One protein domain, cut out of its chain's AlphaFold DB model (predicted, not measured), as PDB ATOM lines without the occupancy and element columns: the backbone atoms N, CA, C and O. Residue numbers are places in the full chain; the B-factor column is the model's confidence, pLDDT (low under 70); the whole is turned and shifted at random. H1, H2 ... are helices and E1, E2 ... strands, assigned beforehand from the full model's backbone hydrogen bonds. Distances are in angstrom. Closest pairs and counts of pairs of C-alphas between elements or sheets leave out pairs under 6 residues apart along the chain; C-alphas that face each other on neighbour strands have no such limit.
ATOM      1  N   PRO A 288      38.878 -46.637  26.086       95.44
ATOM      2  CA  PRO A 288      38.411 -47.623  25.122       95.44
ATOM      3  C   PRO A 288      37.866 -46.980  23.843       95.44
ATOM      4  O   PRO A 288      36.833 -46.307  23.840       95.44
ATOM      5  N   VAL A 289      38.546 -47.199  22.718       88.12
ATOM      6  CA  VAL A 289      38.176 -46.587  21.425       88.12
ATOM      7  C   VAL A 289      36.914 -47.188  20.808       88.12
ATOM      8  O   VAL A 289      36.302 -46.583  19.928       88.12
ATOM      9  N   THR A 290      36.494 -48.369  21.265       86.06
ATOM     10  CA  THR A 290      35.243 -48.995  20.835       86.06
ATOM     11  C   THR A 290      34.281 -49.105  22.011       86.06
ATOM     12  O   THR A 290      34.631 -49.602  23.077       86.06
ATOM     13  N   LEU A 291      33.048 -48.635  21.824       96.50
ATOM     14  CA  LEU A 291      31.915 -48.938  22.692       96.50
ATOM     15  C   LEU A 291      30.658 -48.995  21.829       96.50
ATOM     16  O   LEU A 291      30.163 -47.969  21.358       96.50
ATOM     17  N   THR A 292      30.163 -50.205  21.603       96.69
ATOM     18  CA  THR A 292      28.851 -50.448  21.002       96.69
ATOM     19  C   THR A 292      27.899 -50.938  22.075       96.69
ATOM     20  O   THR A 292      28.327 -51.550  23.053       96.69
ATOM     21  N   GLN A 293      26.607 -50.666  21.914       97.31
ATOM     22  CA  GLN A 293      25.611 -51.019  22.913       97.31
ATOM     23  C   GLN A 293      24.230 -51.184  22.280       97.31
ATOM     24  O   GLN A 293      23.799 -50.370  21.462       97.31
ATOM     25  N   VAL A 294      23.525 -52.236  22.682       97.56
ATOM     26  CA  VAL A 294      22.164 -52.560  22.257       97.56
ATOM     27  C   VAL A 294      21.388 -53.025  23.481       97.56
ATOM     28  O   VAL A 294      21.825 -53.931  24.189       97.56
ATOM     29  N   LEU A 295      20.225 -52.418  23.729       98.00
ATOM     30  CA  LEU A 295      19.265 -52.967  24.682       98.00
ATOM     31  C   LEU A 295      18.557 -54.155  24.023       98.00
ATOM     32  O   LEU A 295      17.934 -54.013  22.970       98.00
ATOM     33  N   SER A 296      18.686 -55.323  24.639       97.31
ATOM     34  CA  SER A 296      18.099 -56.573  24.166       97.31
ATOM     35  C   SER A 296      16.570 -56.527  24.200       97.31
ATOM     36  O   SER A 296      15.963 -55.719  24.902       97.31
ATOM     37  N   ALA A 297      15.924 -57.433  23.463       95.69
ATOM     38  CA  ALA A 297      14.462 -57.491  23.362       95.69
ATOM     39  C   ALA A 297      13.749 -57.754  24.707       95.69
ATOM     40  O   ALA A 297      12.562 -57.443  24.844       95.69
ATOM     41  N   ASP A 298      14.469 -58.305  25.689       95.81
ATOM     42  CA  ASP A 298      14.011 -58.498  27.068       95.81
ATOM     43  C   ASP A 298      13.917 -57.189  27.871       95.81
ATOM     44  O   ASP A 298      13.365 -57.186  28.973       95.81
ATOM     45  N   ASN A 299      14.435 -56.078  27.326       96.25
ATOM     46  CA  ASN A 299      14.493 -54.767  27.962       96.25
ATOM     47  C   ASN A 299      15.204 -54.770  29.336       96.25
ATOM     48  O   ASN A 299      14.991 -53.868  30.149       96.25
ATOM     49  N   LYS A 300      16.030 -55.784  29.616       97.69
ATOM     50  CA  LYS A 300      16.737 -56.000  30.889       97.69
ATOM     51  C   LYS A 300      18.221 -56.299  30.689       97.69
ATOM     52  O   LYS A 300      18.966 -56.265  31.661       97.69
ATOM     53  N   THR A 301      18.660 -56.539  29.459       98.44
ATOM     54  CA  THR A 301      20.057 -56.844  29.153       98.44
ATOM     55  C   THR A 301      20.612 -55.857  28.132       98.44
ATOM     56  O   THR A 301      20.009 -55.642  27.082       98.44
ATOM     57  N   VAL A 302      21.773 -55.264  28.409       98.62
ATOM     58  CA  VAL A 302      22.530 -54.455  27.442       98.62
ATOM     59  C   VAL A 302      23.717 -55.269  26.952       98.62
ATOM     60  O   VAL A 302      24.529 -55.724  27.752       98.62
ATOM     61  N   THR A 303      23.823 -55.454  25.643       98.38
ATOM     62  CA  THR A 303      24.914 -56.201  25.003       98.38
ATOM     63  C   THR A 303      25.701 -55.304  24.071       98.38
ATOM     64  O   THR A 303      25.134 -54.384  23.482       98.38
ATOM     65  N   GLY A 304      26.971 -55.615  23.858       97.69
ATOM     66  CA  GLY A 304      27.775 -54.914  22.872       97.69
ATOM     67  C   GLY A 304      29.221 -55.372  22.875       97.69
ATOM     68  O   GLY A 304      29.543 -56.466  23.342       97.69
ATOM     69  N   THR A 305      30.076 -54.510  22.344       97.94
ATOM     70  CA  THR A 305      31.523 -54.693  22.302       97.94
ATOM     71  C   THR A 305      32.244 -53.460  22.820       97.94
ATOM     72  O   THR A 305      31.782 -52.333  22.629       97.94
ATOM     73  N   THR A 306      33.374 -53.674  23.478       97.81
ATOM     74  CA  THR A 306      34.329 -52.634  23.858       97.81
ATOM     75  C   THR A 306      35.741 -53.222  23.907       97.81
ATOM     76  O   THR A 306      35.966 -54.326  23.408       97.81
ATOM     77  N   GLU A 307      36.703 -52.499  24.468       96.19
ATOM     78  CA  GLU A 307      38.042 -53.018  24.715       96.19
ATOM     79  C   GLU A 307      38.009 -54.257  25.624       96.19
ATOM     80  O   GLU A 307      37.217 -54.352  26.566       96.19
ATOM     81  N   ALA A 308      38.865 -55.235  25.327       95.94
ATOM     82  CA  ALA A 308      38.951 -56.463  26.102       95.94
ATOM     83  C   ALA A 308      39.279 -56.163  27.570       95.94
ATOM     84  O   ALA A 308      40.189 -55.395  27.870       95.94
ATOM     85  N   ASN A 309      38.569 -56.815  28.491       96.19
ATOM     86  CA  ASN A 309      38.696 -56.615  29.939       96.19
ATOM     87  C   ASN A 309      38.277 -55.224  30.460       96.19
ATOM     88  O   ASN A 309      38.398 -54.980  31.662       96.19
ATOM     89  N   ALA A 310      37.737 -54.332  29.622       97.94
ATOM     90  CA  ALA A 310      37.158 -53.079  30.098       97.94
ATOM     91  C   ALA A 310      35.868 -53.331  30.899       97.94
ATOM     92  O   ALA A 310      35.069 -54.221  30.593       97.94
ATOM     93  N   THR A 311      35.637 -52.520  31.928       98.56
ATOM     94  CA  THR A 311      34.401 -52.527  32.714       98.56
ATOM     95  C   THR A 311      33.359 -51.636  32.051       98.56
ATOM     96  O   THR A 311      33.555 -50.432  31.908       98.56
ATOM     97  N   VAL A 312      32.215 -52.214  31.694       98.62
ATOM     98  CA  VAL A 312      31.047 -51.502  31.176       98.62
ATOM     99  C   VAL A 312      30.063 -51.236  32.304       98.62
ATOM    100  O   VAL A 312      29.620 -52.156  32.993       98.62
ATOM    101  N   THR A 313      29.683 -49.973  32.466       98.62
ATOM    102  CA  THR A 313      28.717 -49.500  33.459       98.62
ATOM    103  C   THR A 313      27.508 -48.904  32.758       98.62
ATOM    104  O   THR A 313      27.654 -48.042  31.892       98.62
ATOM    105  N   VAL A 314      26.308 -49.332  33.155       98.69
ATOM    106  CA  VAL A 314      25.038 -48.765  32.690       98.69
ATOM    107  C   VAL A 314      24.382 -47.993  33.830       98.69
ATOM    108  O   VAL A 314      24.247 -48.512  34.942       98.69
ATOM    109  N   SER A 315      23.954 -46.763  33.554       98.44
ATOM    110  CA  SER A 315      23.344 -45.853  34.523       98.44
ATOM    111  C   SER A 315      22.007 -45.287  34.046       98.44
ATOM    112  O   SER A 315      21.756 -45.137  32.852       98.44
ATOM    113  N   TYR A 316      21.148 -44.930  35.000       97.69
ATOM    114  CA  TYR A 316      19.908 -44.189  34.774       97.69
ATOM    115  C   TYR A 316      19.783 -43.071  35.809       97.69
ATOM    116  O   TYR A 316      19.840 -43.329  37.012       97.69
ATOM    117  N   ASN A 317      19.626 -41.825  35.349       94.94
ATOM    118  CA  ASN A 317      19.595 -40.622  36.197       94.94
ATOM    119  C   ASN A 317      20.777 -40.551  37.190       94.94
ATOM    120  O   ASN A 317      20.591 -40.251  38.367       94.94
ATOM    121  N   GLY A 318      21.987 -40.883  36.724       93.75
ATOM    122  CA  GLY A 318      23.213 -40.867  37.532       93.75
ATOM    123  C   GLY A 318      23.374 -42.031  38.516       93.75
ATOM    124  O   GLY A 318      24.391 -42.109  39.199       93.75
ATOM    125  N   LYS A 319      22.409 -42.956  38.599       97.62
ATOM    126  CA  LYS A 319      22.524 -44.175  39.408       97.62
ATOM    127  C   LYS A 319      22.983 -45.339  38.534       97.62
ATOM    128  O   LYS A 319      22.357 -45.601  37.510       97.62
ATOM    129  N   VAL A 320      23.998 -46.078  38.982       98.38
ATOM    130  CA  VAL A 320      24.403 -47.349  38.361       98.38
ATOM    131  C   VAL A 320      23.296 -48.389  38.531       98.38
ATOM    132  O   VAL A 320      22.795 -48.611  39.636       98.38
ATOM    133  N   ILE A 321      22.919 -49.016  37.421       98.56
ATOM    134  CA  ILE A 321      21.832 -50.003  37.330       98.56
ATOM    135  C   ILE A 321      22.308 -51.344  36.760       98.56
ATOM    136  O   ILE A 321      21.539 -52.299  36.745       98.56
ATOM    137  N   GLY A 322      23.566 -51.431  36.320       98.50
ATOM    138  CA  GLY A 322      24.212 -52.673  35.912       98.50
ATOM    139  C   GLY A 322      25.686 -52.462  35.568       98.50
ATOM    140  O   GLY A 322      26.082 -51.375  35.146       98.50
ATOM    141  N   THR A 323      26.492 -53.509  35.740       98.56
ATOM    142  CA  THR A 323      27.922 -53.530  35.394       98.56
ATOM    143  C   THR A 323      28.319 -54.893  34.835       98.56
ATOM    144  O   THR A 323      27.804 -55.911  35.301       98.56
ATOM    145  N   ALA A 324      29.261 -54.931  33.896       98.50
ATOM    146  CA  ALA A 324      29.905 -56.162  33.435       98.50
ATOM    147  C   ALA A 324      31.330 -55.876  32.956       98.50
ATOM    148  O   ALA A 324      31.633 -54.755  32.566       98.50
ATOM    149  N   VAL A 325      32.191 -56.891  32.955       98.50
ATOM    150  CA  VAL A 325      33.522 -56.818  32.337       98.50
ATOM    151  C   VAL A 325      33.438 -57.447  30.951       98.50
ATOM    152  O   VAL A 325      32.837 -58.512  30.796       98.50
ATOM    153  N   ALA A 326      34.003 -56.783  29.947       98.25
ATOM    154  CA  ALA A 326      34.110 -57.329  28.604       98.25
ATOM    155  C   ALA A 326      35.062 -58.531  28.579       98.25
ATOM    156  O   ALA A 326      36.107 -58.527  29.229       98.25
ATOM    157  N   GLY A 327      34.705 -59.564  27.820       97.88
ATOM    158  CA  GLY A 327      35.553 -60.730  27.611       97.88
ATOM    159  C   GLY A 327      36.844 -60.391  26.862       97.88
ATOM    160  O   GLY A 327      37.064 -59.269  26.409       97.88
ATOM    161  N   THR A 328      37.700 -61.396  26.674       96.75
ATOM    162  CA  THR A 328      38.958 -61.251  25.918       96.75
ATOM    163  C   THR A 328      38.743 -60.940  24.435       96.75
ATOM    164  O   THR A 328      39.660 -60.474  23.770       96.75
ATOM    165  N   ASP A 329      37.547 -61.211  23.910       96.19
ATOM    166  CA  ASP A 329      37.113 -60.852  22.557       96.19
ATOM    167  C   ASP A 329      36.411 -59.479  22.494       96.19
ATOM    168  O   ASP A 329      35.927 -59.076  21.437       96.19
ATOM    169  N   GLY A 330      36.338 -58.766  23.624       97.00
ATOM    170  CA  GLY A 330      35.684 -57.468  23.751       97.00
ATOM    171  C   GLY A 330      34.163 -57.531  23.886       97.00
ATOM    172  O   GLY A 330      33.532 -56.488  24.049       97.00
ATOM    173  N   THR A 331      33.536 -58.711  23.837       98.25
ATOM    174  CA  THR A 331      32.079 -58.830  23.984       98.25
ATOM    175  C   THR A 331      31.651 -58.677  25.442       98.25
ATOM    176  O   THR A 331      32.338 -59.122  26.360       98.25
ATOM    177  N   TYR A 332      30.502 -58.045  25.683       98.50
ATOM    178  CA  TYR A 332      29.960 -57.896  27.033       98.50
ATOM    179  C   TYR A 332      28.436 -58.062  27.072       98.50
ATOM    180  O   TYR A 332      27.724 -57.829  26.090       98.50
ATOM    181  N   SER A 333      27.927 -58.429  28.251       98.44
ATOM    182  CA  SER A 333      26.497 -58.508  28.556       98.44
ATOM    183  C   SER A 333      26.238 -57.996  29.972       98.44
ATOM    184  O   SER A 333      26.659 -58.605  30.954       98.44
ATOM    185  N   VAL A 334      25.563 -56.851  30.079       98.81
ATOM    186  CA  VAL A 334      25.175 -56.223  31.345       98.81
ATOM    187  C   VAL A 334      23.719 -56.556  31.647       98.81
ATOM    188  O   VAL A 334      22.823 -56.171  30.898       98.81
ATOM    189  N   THR A 335      23.465 -57.209  32.781       98.69
ATOM    190  CA  THR A 335      22.103 -57.366  33.316       98.69
ATOM    191  C   THR A 335      21.715 -56.126  34.125       98.69
ATOM    192  O   THR A 335      22.443 -55.723  35.030       98.69
ATOM    193  N   LEU A 336      20.561 -55.537  33.814       98.56
ATOM    194  CA  LEU A 336      20.006 -54.364  34.489       98.56
ATOM    195  C   LEU A 336      19.187 -54.755  35.729       98.56
ATOM    196  O   LEU A 336      18.578 -55.832  35.791       98.56
ATOM    197  N   ASP A 337      19.104 -53.849  36.704       98.19
ATOM    198  CA  ASP A 337      18.384 -54.050  37.968       98.19
ATOM    199  C   ASP A 337      16.884 -54.356  37.772       98.19
ATOM    200  O   ASP A 337      16.317 -55.213  38.457       98.19
ATOM    201  N   LYS A 338      16.252 -53.779  36.747       96.56
ATOM    202  CA  LYS A 338      14.868 -54.051  36.332       96.56
ATOM    203  C   LYS A 338      14.704 -54.033  34.807       96.56
ATOM    204  O   LYS A 338      15.659 -53.858  34.062       96.56
ATOM    205  N   VAL A 339      13.471 -54.251  34.358       96.75
ATOM    206  CA  VAL A 339      13.067 -54.037  32.963       96.75
ATOM    207  C   VAL A 339      12.852 -52.535  32.731       96.75
ATOM    208  O   VAL A 339      12.188 -51.886  33.540       96.75
ATOM    209  N   TYR A 340      13.391 -52.002  31.633       95.62
ATOM    210  CA  TYR A 340      13.253 -50.603  31.206       95.62
ATOM    211  C   TYR A 340      12.388 -50.513  29.945       95.62
ATOM    212  O   TYR A 340      12.758 -51.019  28.886       95.62
ATOM    213  N   ASN A 341      11.197 -49.929  30.059       95.00
ATOM    214  CA  ASN A 341      10.155 -49.995  29.029       95.00
ATOM    215  C   ASN A 341       9.242 -48.751  28.979       95.00
ATOM    216  O   ASN A 341       8.087 -48.849  28.559       95.00
ATOM    217  N   ASN A 342       9.725 -47.599  29.437       91.00
ATOM    218  CA  ASN A 342       8.972 -46.350  29.551       91.00
ATOM    219  C   ASN A 342       9.758 -45.166  28.950       91.00
ATOM    220  O   ASN A 342       9.759 -44.059  29.491       91.00
ATOM    221  N   GLY A 343      10.491 -45.396  27.854       92.00
ATOM    222  CA  GLY A 343      11.243 -44.333  27.180       92.00
ATOM    223  C   GLY A 343      12.475 -43.837  27.945       92.00
ATOM    224  O   GLY A 343      12.956 -42.736  27.675       92.00
ATOM    225  N   GLU A 344      12.974 -44.591  28.931       96.19
ATOM    226  CA  GLU A 344      14.121 -44.181  29.738       96.19
ATOM    227  C   GLU A 344      15.395 -44.028  28.902       96.19
ATOM    228  O   GLU A 344      15.744 -44.893  28.100       96.19
ATOM    229  N   LYS A 345      16.131 -42.940  29.142       96.81
ATOM    230  CA  LYS A 345      17.472 -42.738  28.596       96.81
ATOM    231  C   LYS A 345      18.500 -43.381  29.529       96.81
ATOM    232  O   LYS A 345      18.709 -42.887  30.635       96.81
ATOM    233  N   LEU A 346      19.117 -44.468  29.085       98.06
ATOM    234  CA  LEU A 346      20.204 -45.157  29.779       98.06
ATOM    235  C   LEU A 346      21.547 -44.638  29.268       98.06
ATOM    236  O   LEU A 346      21.694 -44.403  28.068       98.06
ATOM    237  N   GLU A 347      22.519 -44.490  30.159       98.25
ATOM    238  CA  GLU A 347      23.888 -44.089  29.828       98.25
ATOM    239  C   GLU A 347      24.831 -45.278  29.995       98.25
ATOM    240  O   GLU A 347      24.750 -45.990  30.991       98.25
ATOM    241  N   VAL A 348      25.710 -45.500  29.021       98.44
ATOM    242  CA  VAL A 348      26.676 -46.599  28.984       98.44
ATOM    243  C   VAL A 348      28.074 -46.010  28.880       98.44
ATOM    244  O   VAL A 348      28.337 -45.188  28.002       98.44
ATOM    245  N   ILE A 349      28.962 -46.426  29.776       98.31
ATOM    246  CA  ILE A 349      30.368 -46.014  29.813       98.31
ATOM    247  C   ILE A 349      31.219 -47.276  29.892       98.31
ATOM    248  O   ILE A 349      30.924 -48.153  30.705       98.31
ATOM    249  N   ALA A 350      32.273 -47.358  29.084       98.44
ATOM    250  CA  ALA A 350      33.330 -48.349  29.258       98.44
ATOM    251  C   ALA A 350      34.547 -47.693  29.912       98.44
ATOM    252  O   ALA A 350      34.841 -46.530  29.643       98.44
ATOM    253  N   THR A 351      35.214 -48.420  30.800       98.25
ATOM    254  CA  THR A 351      36.428 -47.988  31.501       98.25
ATOM    255  C   THR A 351      37.467 -49.093  31.410       98.25
ATOM    256  O   THR A 351      37.164 -50.228  31.776       98.25
ATOM    257  N   ASP A 352      38.650 -48.785  30.891       97.38
ATOM    258  CA  ASP A 352      39.751 -49.747  30.775       97.38
ATOM    259  C   ASP A 352      40.370 -50.100  32.147       97.38
ATOM    260  O   ASP A 352      39.902 -49.682  33.211       97.38
ATOM    261  N   THR A 353      41.449 -50.886  32.131       95.19
ATOM    262  CA  THR A 353      42.179 -51.267  33.352       95.19
ATOM    263  C   THR A 353      43.064 -50.157  33.931       95.19
ATOM    264  O   THR A 353      43.441 -50.232  35.102       95.19
ATOM    265  N   ALA A 354      43.374 -49.125  33.142       95.94
ATOM    266  CA  ALA A 354      44.103 -47.931  33.562       95.94
ATOM    267  C   ALA A 354      43.181 -46.838  34.142       95.94
ATOM    268  O   ALA A 354      43.663 -45.859  34.713       95.94
ATOM    269  N   ASN A 355      41.864 -47.066  34.129       97.00
ATOM    270  CA  ASN A 355      40.795 -46.157  34.540       97.00
ATOM    271  C   ASN A 355      40.527 -44.994  33.571       97.00
ATOM    272  O   ASN A 355      39.995 -43.964  33.994       97.00
ATOM    273  N   ASN A 356      40.827 -45.145  32.280       97.50
ATOM    274  CA  ASN A 356      40.348 -44.210  31.268       97.50
ATOM    275  C   ASN A 356      38.941 -44.619  30.816       97.50
ATOM    276  O   ASN A 356      38.673 -45.782  30.507       97.50
ATOM    277  N   SER A 357      38.020 -43.656  30.779       97.50
ATOM    278  CA  SER A 357      36.612 -43.899  30.455       97.50
ATOM    279  C   SER A 357      36.210 -43.278  29.125       97.50
ATOM    280  O   SER A 357      36.634 -42.174  28.779       97.50
ATOM    281  N   THR A 358      35.314 -43.949  28.406       97.88
ATOM    282  CA  THR A 358      34.663 -43.374  27.226       97.88
ATOM    283  C   THR A 358      33.807 -42.167  27.600       97.88
ATOM    284  O   THR A 358      33.370 -42.003  28.743       97.88
ATOM    285  N   THR A 359      33.458 -41.354  26.605       94.81
ATOM    286  CA  THR A 359      32.310 -40.458  26.763       94.81
ATOM    287  C   THR A 359      31.026 -41.283  26.964       94.81
ATOM    288  O   THR A 359      30.937 -42.416  26.476       94.81
ATOM    289  N   PRO A 360      30.021 -40.766  27.701       94.75
ATOM    290  CA  PRO A 360      28.775 -41.494  27.910       94.75
ATOM    291  C   PRO A 360      28.000 -41.701  26.604       94.75
ATOM    292  O   PRO A 360      27.550 -40.747  25.964       94.75
ATOM    293  N   ASN A 361      27.776 -42.963  26.254       95.25
ATOM    294  CA  ASN A 361      26.895 -43.365  25.169       95.25
ATOM    295  C   ASN A 361      25.457 -43.509  25.679       95.25
ATOM    296  O   ASN A 361      25.238 -43.888  26.823       95.25
ATOM    297  N   SER A 362      24.449 -43.220  24.851       95.38
ATOM    298  CA  SER A 362      23.038 -43.287  25.269       95.38
ATOM    299  C   SER A 362      22.258 -44.389  24.558       95.38
ATOM    300  O   SER A 362      22.418 -44.595  23.356       95.38
ATOM    301  N   ILE A 363      21.356 -45.042  25.291       96.19
ATOM    302  CA  ILE A 363      20.308 -45.921  24.759       96.19
ATOM    303  C   ILE A 363      18.955 -45.374  25.208       96.19
ATOM    304  O   ILE A 363      18.811 -44.961  26.356       96.19
ATOM    305  N   ILE A 364      17.951 -45.383  24.331       96.06
ATOM    306  CA  ILE A 364      16.566 -45.072  24.705       96.06
ATOM    307  C   ILE A 364      15.793 -46.386  24.778       96.06
ATOM    308  O   ILE A 364      15.688 -47.103  23.781       96.06
ATOM    309  N   ALA A 365      15.265 -46.709  25.957       95.75
ATOM    310  CA  ALA A 365      14.398 -47.860  26.146       95.75
ATOM    311  C   ALA A 365      13.091 -47.689  25.348       95.75
ATOM    312  O   ALA A 365      12.587 -46.569  25.228       95.75
ATOM    313  N   PRO A 366      12.503 -48.765  24.801       92.00
ATOM    314  CA  PRO A 366      11.219 -48.659  24.118       92.00
ATOM    315  C   PRO A 366      10.128 -48.245  25.107       92.00
ATOM    316  O   PRO A 366      10.110 -48.729  26.233       92.00
ATOM    317  N   ASP A 367       9.186 -47.409  24.685       91.50
ATOM    318  CA  ASP A 367       8.009 -47.097  25.495       91.50
ATOM    319  C   ASP A 367       6.883 -48.098  25.198       91.50
ATOM    320  O   ASP A 367       6.283 -48.098  24.122       91.50
ATOM    321  N   LYS A 368       6.648 -49.011  26.142       85.69
ATOM    322  CA  LYS A 368       5.578 -50.019  26.112       85.69
ATOM    323  C   LYS A 368       4.591 -49.825  27.265       85.69
ATOM    324  O   LYS A 368       3.742 -50.690  27.489       85.69
ATOM    325  N   THR A 369       4.720 -48.747  28.034       80.00
ATOM    326  CA  THR A 369       3.903 -48.545  29.228       80.00
ATOM    327  C   THR A 369       2.612 -47.848  28.829       80.00
ATOM    328  O   THR A 369       2.609 -46.726  28.332       80.00
ATOM    329  N   ALA A 370       1.482 -48.533  29.013       77.56
ATOM    330  CA  ALA A 370       0.186 -47.932  28.729       77.56
ATOM    331  C   ALA A 370      -0.054 -46.717  29.649       77.56
ATOM    332  O   ALA A 370       0.319 -46.762  30.827       77.56
ATOM    333  N   PRO A 371      -0.723 -45.655  29.160       75.19
ATOM    334  CA  PRO A 371      -1.160 -44.564  30.017       75.19
ATOM    335  C   PRO A 371      -1.993 -45.094  31.187       75.19
ATOM    336  O   PRO A 371      -2.773 -46.037  31.024       75.19
ATOM    337  N   ALA A 372      -1.863 -44.460  32.356       75.81
ATOM    338  CA  ALA A 372      -2.704 -44.789  33.501       75.81
ATOM    339  C   ALA A 372      -4.186 -44.733  33.094       75.81
ATOM    340  O   ALA A 372      -4.635 -43.765  32.471       75.81
ATOM    341  N   SER A 373      -4.939 -45.783  33.430       64.94
ATOM    342  CA  SER A 373      -6.364 -45.847  33.120       64.94
ATOM    343  C   SER A 373      -7.094 -44.668  33.756       64.94
ATOM    344  O   SER A 373      -6.874 -44.334  34.923       64.94
ATOM    345  N   LEU A 374      -7.989 -44.045  32.991       59.44
ATOM    346  CA  LEU A 374      -8.860 -42.998  33.509       59.44
ATOM    347  C   LEU A 374      -9.766 -43.604  34.583       59.44
ATOM    348  O   LEU A 374     -10.580 -44.479  34.294       59.44
ATOM    349  N   THR A 375      -9.636 -43.146  35.827       52.19
ATOM    350  CA  THR A 375     -10.590 -43.504  36.878       52.19
ATOM    351  C   THR A 375     -11.793 -42.578  36.746       52.19
ATOM    352  O   THR A 375     -11.751 -41.419  37.157       52.19
ATOM    353  N   GLN A 376     -12.858 -43.064  36.112       51.78
ATOM    354  CA  GLN A 376     -14.116 -42.334  36.032       51.78
ATOM    355  C   GLN A 376     -14.924 -42.639  37.299       51.78
ATOM    356  O   GLN A 376     -15.446 -43.738  37.461       51.78
ATOM    357  N   ALA A 377     -14.987 -41.687  38.231       49.38
ATOM    358  CA  ALA A 377     -15.925 -41.761  39.345       49.38
ATOM    359  C   ALA A 377     -17.270 -41.202  38.867       49.38
ATOM    360  O   ALA A 377     -17.404 -39.995  38.659       49.38
ATOM    361  N   ILE A 378     -18.250 -42.081  38.659       52.06
ATOM    362  CA  ILE A 378     -19.636 -41.666  38.441       52.06
ATOM    363  C   ILE A 378     -20.234 -41.370  39.816       52.06
ATOM    364  O   ILE A 378     -20.289 -42.238  40.685       52.06
ATOM    365  N   SER A 379     -20.648 -40.123  40.009       50.09
ATOM    366  CA  SER A 379     -21.435 -39.695  41.161       50.09
ATOM    367  C   SER A 379     -22.794 -40.410  41.158       50.09
ATOM    368  O   SER A 379     -23.465 -40.455  40.126       50.09
ATOM    369  N   ALA A 380     -23.214 -40.969  42.298       53.59
ATOM    370  CA  ALA A 380     -24.461 -41.733  42.440       53.59
ATOM    371  C   ALA A 380     -25.750 -40.904  42.214       53.59
ATOM    372  O   ALA A 380     -26.846 -41.455  42.260       53.59
ATOM    373  N   ASP A 381     -25.631 -39.598  41.963       56.44
ATOM    374  CA  ASP A 381     -26.738 -38.662  41.734       56.44
ATOM    375  C   ASP A 381     -27.015 -38.348  40.249       56.44
ATOM    376  O   ASP A 381     -27.911 -37.561  39.942       56.44
ATOM    377  N   GLY A 382     -26.277 -38.953  39.310       51.75
ATOM    378  CA  GLY A 382     -26.513 -38.768  37.874       51.75
ATOM    379  C   GLY A 382     -26.211 -37.359  37.344       51.75
ATOM    380  O   GLY A 382     -26.587 -37.045  36.213       51.75
ATOM    381  N   GLN A 383     -25.522 -36.505  38.110       48.53
ATOM    382  CA  GLN A 383     -25.062 -35.194  37.646       48.53
ATOM    383  C   GLN A 383     -23.583 -35.254  37.216       48.53
ATOM    384  O   GLN A 383     -22.758 -35.975  37.776       48.53
ATOM    385  N   ARG A 384     -23.286 -34.524  36.134       49.12
ATOM    386  CA  ARG A 384     -22.089 -34.579  35.267       49.12
ATOM    387  C   ARG A 384     -20.776 -34.933  35.988       49.12
ATOM    388  O   ARG A 384     -20.266 -34.164  36.798       49.12
ATOM    389  N   SER A 385     -20.183 -36.067  35.602       46.91
ATOM    390  CA  SER A 385     -18.876 -36.524  36.092       46.91
ATOM    391  C   SER A 385     -17.769 -35.526  35.734       46.91
ATOM    392  O   SER A 385     -17.447 -35.338  34.561       46.91
ATOM    393  N   GLN A 386     -17.148 -34.909  36.741       46.94
ATOM    394  CA  GLN A 386     -15.877 -34.212  36.552       46.94
ATOM    395  C   GLN A 386     -14.783 -35.262  36.338       46.94
ATOM    396  O   GLN A 386     -14.420 -35.997  37.255       46.94
ATOM    397  N   VAL A 387     -14.252 -35.344  35.118       46.81
ATOM    398  CA  VAL A 387     -13.055 -36.138  34.819       46.81
ATOM    399  C   VAL A 387     -11.874 -35.478  35.537       46.81
ATOM    400  O   VAL A 387     -11.327 -34.485  35.063       46.81
ATOM    401  N   GLN A 388     -11.493 -35.990  36.709       44.94
ATOM    402  CA  GLN A 388     -10.278 -35.560  37.405       44.94
ATOM    403  C   GLN A 388      -9.061 -36.086  36.630       44.94
ATOM    404  O   GLN A 388      -8.671 -37.248  36.737       44.94
ATOM    405  N   LEU A 389      -8.483 -35.220  35.798       44.72
ATOM    406  CA  LEU A 389      -7.318 -35.526  34.977       44.72
ATOM    407  C   LEU A 389      -6.055 -35.429  35.846       44.72
ATOM    408  O   LEU A 389      -5.451 -34.367  35.980       44.72
ATOM    409  N   LYS A 390      -5.633 -36.543  36.451       40.84
ATOM    410  CA  LYS A 390      -4.323 -36.621  37.109       40.84
ATOM    411  C   LYS A 390      -3.250 -36.802  36.025       40.84
ATOM    412  O   LYS A 390      -2.781 -37.910  35.787       40.84
ATOM    413  N   LEU A 391      -2.908 -35.728  35.303       40.16
ATOM    414  CA  LEU A 391      -1.763 -35.744  34.383       40.16
ATOM    415  C   LEU A 391      -0.479 -35.897  35.203       40.16
ATOM    416  O   LEU A 391       0.023 -34.928  35.769       40.16
ATOM    417  N   ALA A 392       0.082 -37.101  35.227       38.34
ATOM    418  CA  ALA A 392       1.504 -37.251  35.484       38.34
ATOM    419  C   ALA A 392       2.249 -36.731  34.244       38.34
ATOM    420  O   ALA A 392       2.086 -37.244  33.136       38.34
ATOM    421  N   GLN A 393       3.005 -35.650  34.422       42.31
ATOM    422  CA  GLN A 393       3.900 -35.100  33.411       42.31
ATOM    423  C   GLN A 393       4.949 -36.151  33.033       42.31
ATOM    424  O   GLN A 393       5.839 -36.418  33.834       42.31
ATOM    425  N   GLN A 394       4.907 -36.697  31.817       38.97
ATOM    426  CA  GLN A 394       6.091 -37.301  31.205       38.97
ATOM    427  C   GLN A 394       6.055 -37.195  29.672       38.97
ATOM    428  O   GLN A 394       5.165 -37.716  29.012       38.97
ATOM    429  N   SER A 395       7.086 -36.510  29.163       38.12
ATOM    430  CA  SER A 395       7.684 -36.612  27.826       38.12
ATOM    431  C   SER A 395       6.903 -36.124  26.585       38.12
ATOM    432  O   SER A 395       5.696 -36.248  26.429       38.12
ATOM    433  N   GLN A 396       7.656 -35.506  25.675       38.69
ATOM    434  CA  GLN A 396       7.275 -34.529  24.644       38.69
ATOM    435  C   GLN A 396       6.767 -35.124  23.307       38.69
ATOM    436  O   GLN A 396       6.827 -34.450  22.287       38.69
ATOM    437  N   GLN A 397       6.232 -36.350  23.268       41.34
ATOM    438  CA  GLN A 397       5.824 -36.996  21.996       41.34
ATOM    439  C   GLN A 397       4.306 -37.201  21.814       41.34
ATOM    440  O   GLN A 397       3.852 -37.758  20.820       41.34
ATOM    441  N   HIS A 398       3.470 -36.683  22.716       51.75
ATOM    442  CA  HIS A 398       2.013 -36.866  22.658       51.75
ATOM    443  C   HIS A 398       1.240 -35.667  22.085       51.75
ATOM    444  O   HIS A 398       0.271 -35.209  22.687       51.75
ATOM    445  N   SER A 399       1.597 -35.159  20.901       53.56
ATOM    446  CA  SER A 399       0.686 -34.260  20.163       53.56
ATOM    447  C   SER A 399      -0.551 -35.022  19.655       53.56
ATOM    448  O   SER A 399      -1.674 -34.539  19.780       53.56
ATOM    449  N   MET A 400      -0.368 -36.263  19.186       47.78
ATOM    450  CA  MET A 400      -1.442 -37.093  18.627       47.78
ATOM    451  C   MET A 400      -2.373 -37.678  19.701       47.78
ATOM    452  O   MET A 400      -3.589 -37.674  19.533       47.78
ATOM    453  N   VAL A 401      -1.825 -38.106  20.844       51.75
ATOM    454  CA  VAL A 401      -2.627 -38.620  21.971       51.75
ATOM    455  C   VAL A 401      -3.384 -37.489  22.666       51.75
ATOM    456  O   VAL A 401      -4.564 -37.655  22.968       51.75
ATOM    457  N   LYS A 402      -2.777 -36.301  22.830       48.44
ATOM    458  CA  LYS A 402      -3.513 -35.106  23.284       48.44
ATOM    459  C   LYS A 402      -4.667 -34.774  22.338       48.44
ATOM    460  O   LYS A 402      -5.771 -34.528  22.812       48.44
ATOM    461  N   TRP A 403      -4.445 -34.834  21.023       54.03
ATOM    462  CA  TRP A 403      -5.492 -34.593  20.029       54.03
ATOM    463  C   TRP A 403      -6.628 -35.623  20.106       54.03
ATOM    464  O   TRP A 403      -7.791 -35.231  20.144       54.03
ATOM    465  N   LEU A 404      -6.318 -36.921  20.197       52.59
ATOM    466  CA  LEU A 404      -7.320 -37.993  20.306       52.59
ATOM    467  C   LEU A 404      -8.139 -37.901  21.595       52.59
ATOM    468  O   LEU A 404      -9.362 -38.026  21.551       52.59
ATOM    469  N   VAL A 405      -7.493 -37.622  22.730       54.38
ATOM    470  CA  VAL A 405      -8.179 -37.429  24.016       54.38
ATOM    471  C   VAL A 405      -9.091 -36.202  23.956       54.38
ATOM    472  O   VAL A 405     -10.249 -36.273  24.362       54.38
ATOM    473  N   GLN A 406      -8.623 -35.096  23.374       50.75
ATOM    474  CA  GLN A 406      -9.410 -33.869  23.246       50.75
ATOM    475  C   GLN A 406     -10.578 -34.023  22.258       50.75
ATOM    476  O   GLN A 406     -11.660 -33.484  22.495       50.75
ATOM    477  N   ARG A 407     -10.405 -34.832  21.206       58.47
ATOM    478  CA  ARG A 407     -11.464 -35.216  20.261       58.47
ATOM    479  C   ARG A 407     -12.515 -36.117  20.916       58.47
ATOM    480  O   ARG A 407     -13.702 -35.901  20.702       58.47
ATOM    481  N   CYS A 408     -12.100 -37.071  21.751       51.50
ATOM    482  CA  CYS A 408     -13.024 -37.931  22.498       51.50
ATOM    483  C   CYS A 408     -13.830 -37.128  23.528       51.50
ATOM    484  O   CYS A 408     -15.040 -37.301  23.622       51.50
TER     485      CYS A 408
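This is residues 288 to 408 of the 415 residues of an uncharacterized protein of Acinetobacter wanghuae (UniProt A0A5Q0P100). With little regular structure, the printed part is a small sandwich, sheet E3 E2 E5 E6 against sheet E1 E4, and a long tail that folds back around residues 379 to 384 and ends in H1. Its 121 residues hold E1 to E6, then H1, 44 residues in named elements, class mixed; both sheets are antiparallel. It is extended, radius of gyration of the C-alphas 20.9 A, spanning 71 by 25 by 23 A.

E1, residues 301 to 305, is antiparallel to E4, residues 331 to 335, at 163 degrees; N 302 and O 334 are 2.8 A apart, within hydrogen-bond range. E2, residues 311 to 316, forms a hairpin with E3, residues 319 to 325; N 312 and O 324 are 2.7 A apart. E5, residues 345 to 351, is antiparallel to E2, N 313 and O 349 2.8 A apart, and forms a hairpin with E6, residues 361 to 364, N 346 and O 363 2.8 A apart. Between the sheets, the closest C-alphas of E3 and E4 are those of Ala 324 and Val 334, 5.2 A. H1, residues 399 to 408, is not on the four-strand sheet; every O i to N i+4 pair in it is within hydrogen-bond range.

E1 begins at C-alpha 301 (20.057, -56.844, 29.153). E5 is 19.9 A long, E3 18.2 A. H1, 14.4 A, ends at C-alpha 408 (-13.024, -37.931, 22.498).

The printed part has no cut. The link E6 to H1 is long, 34 residues. Residues 373 to 408 have pLDDT under 70.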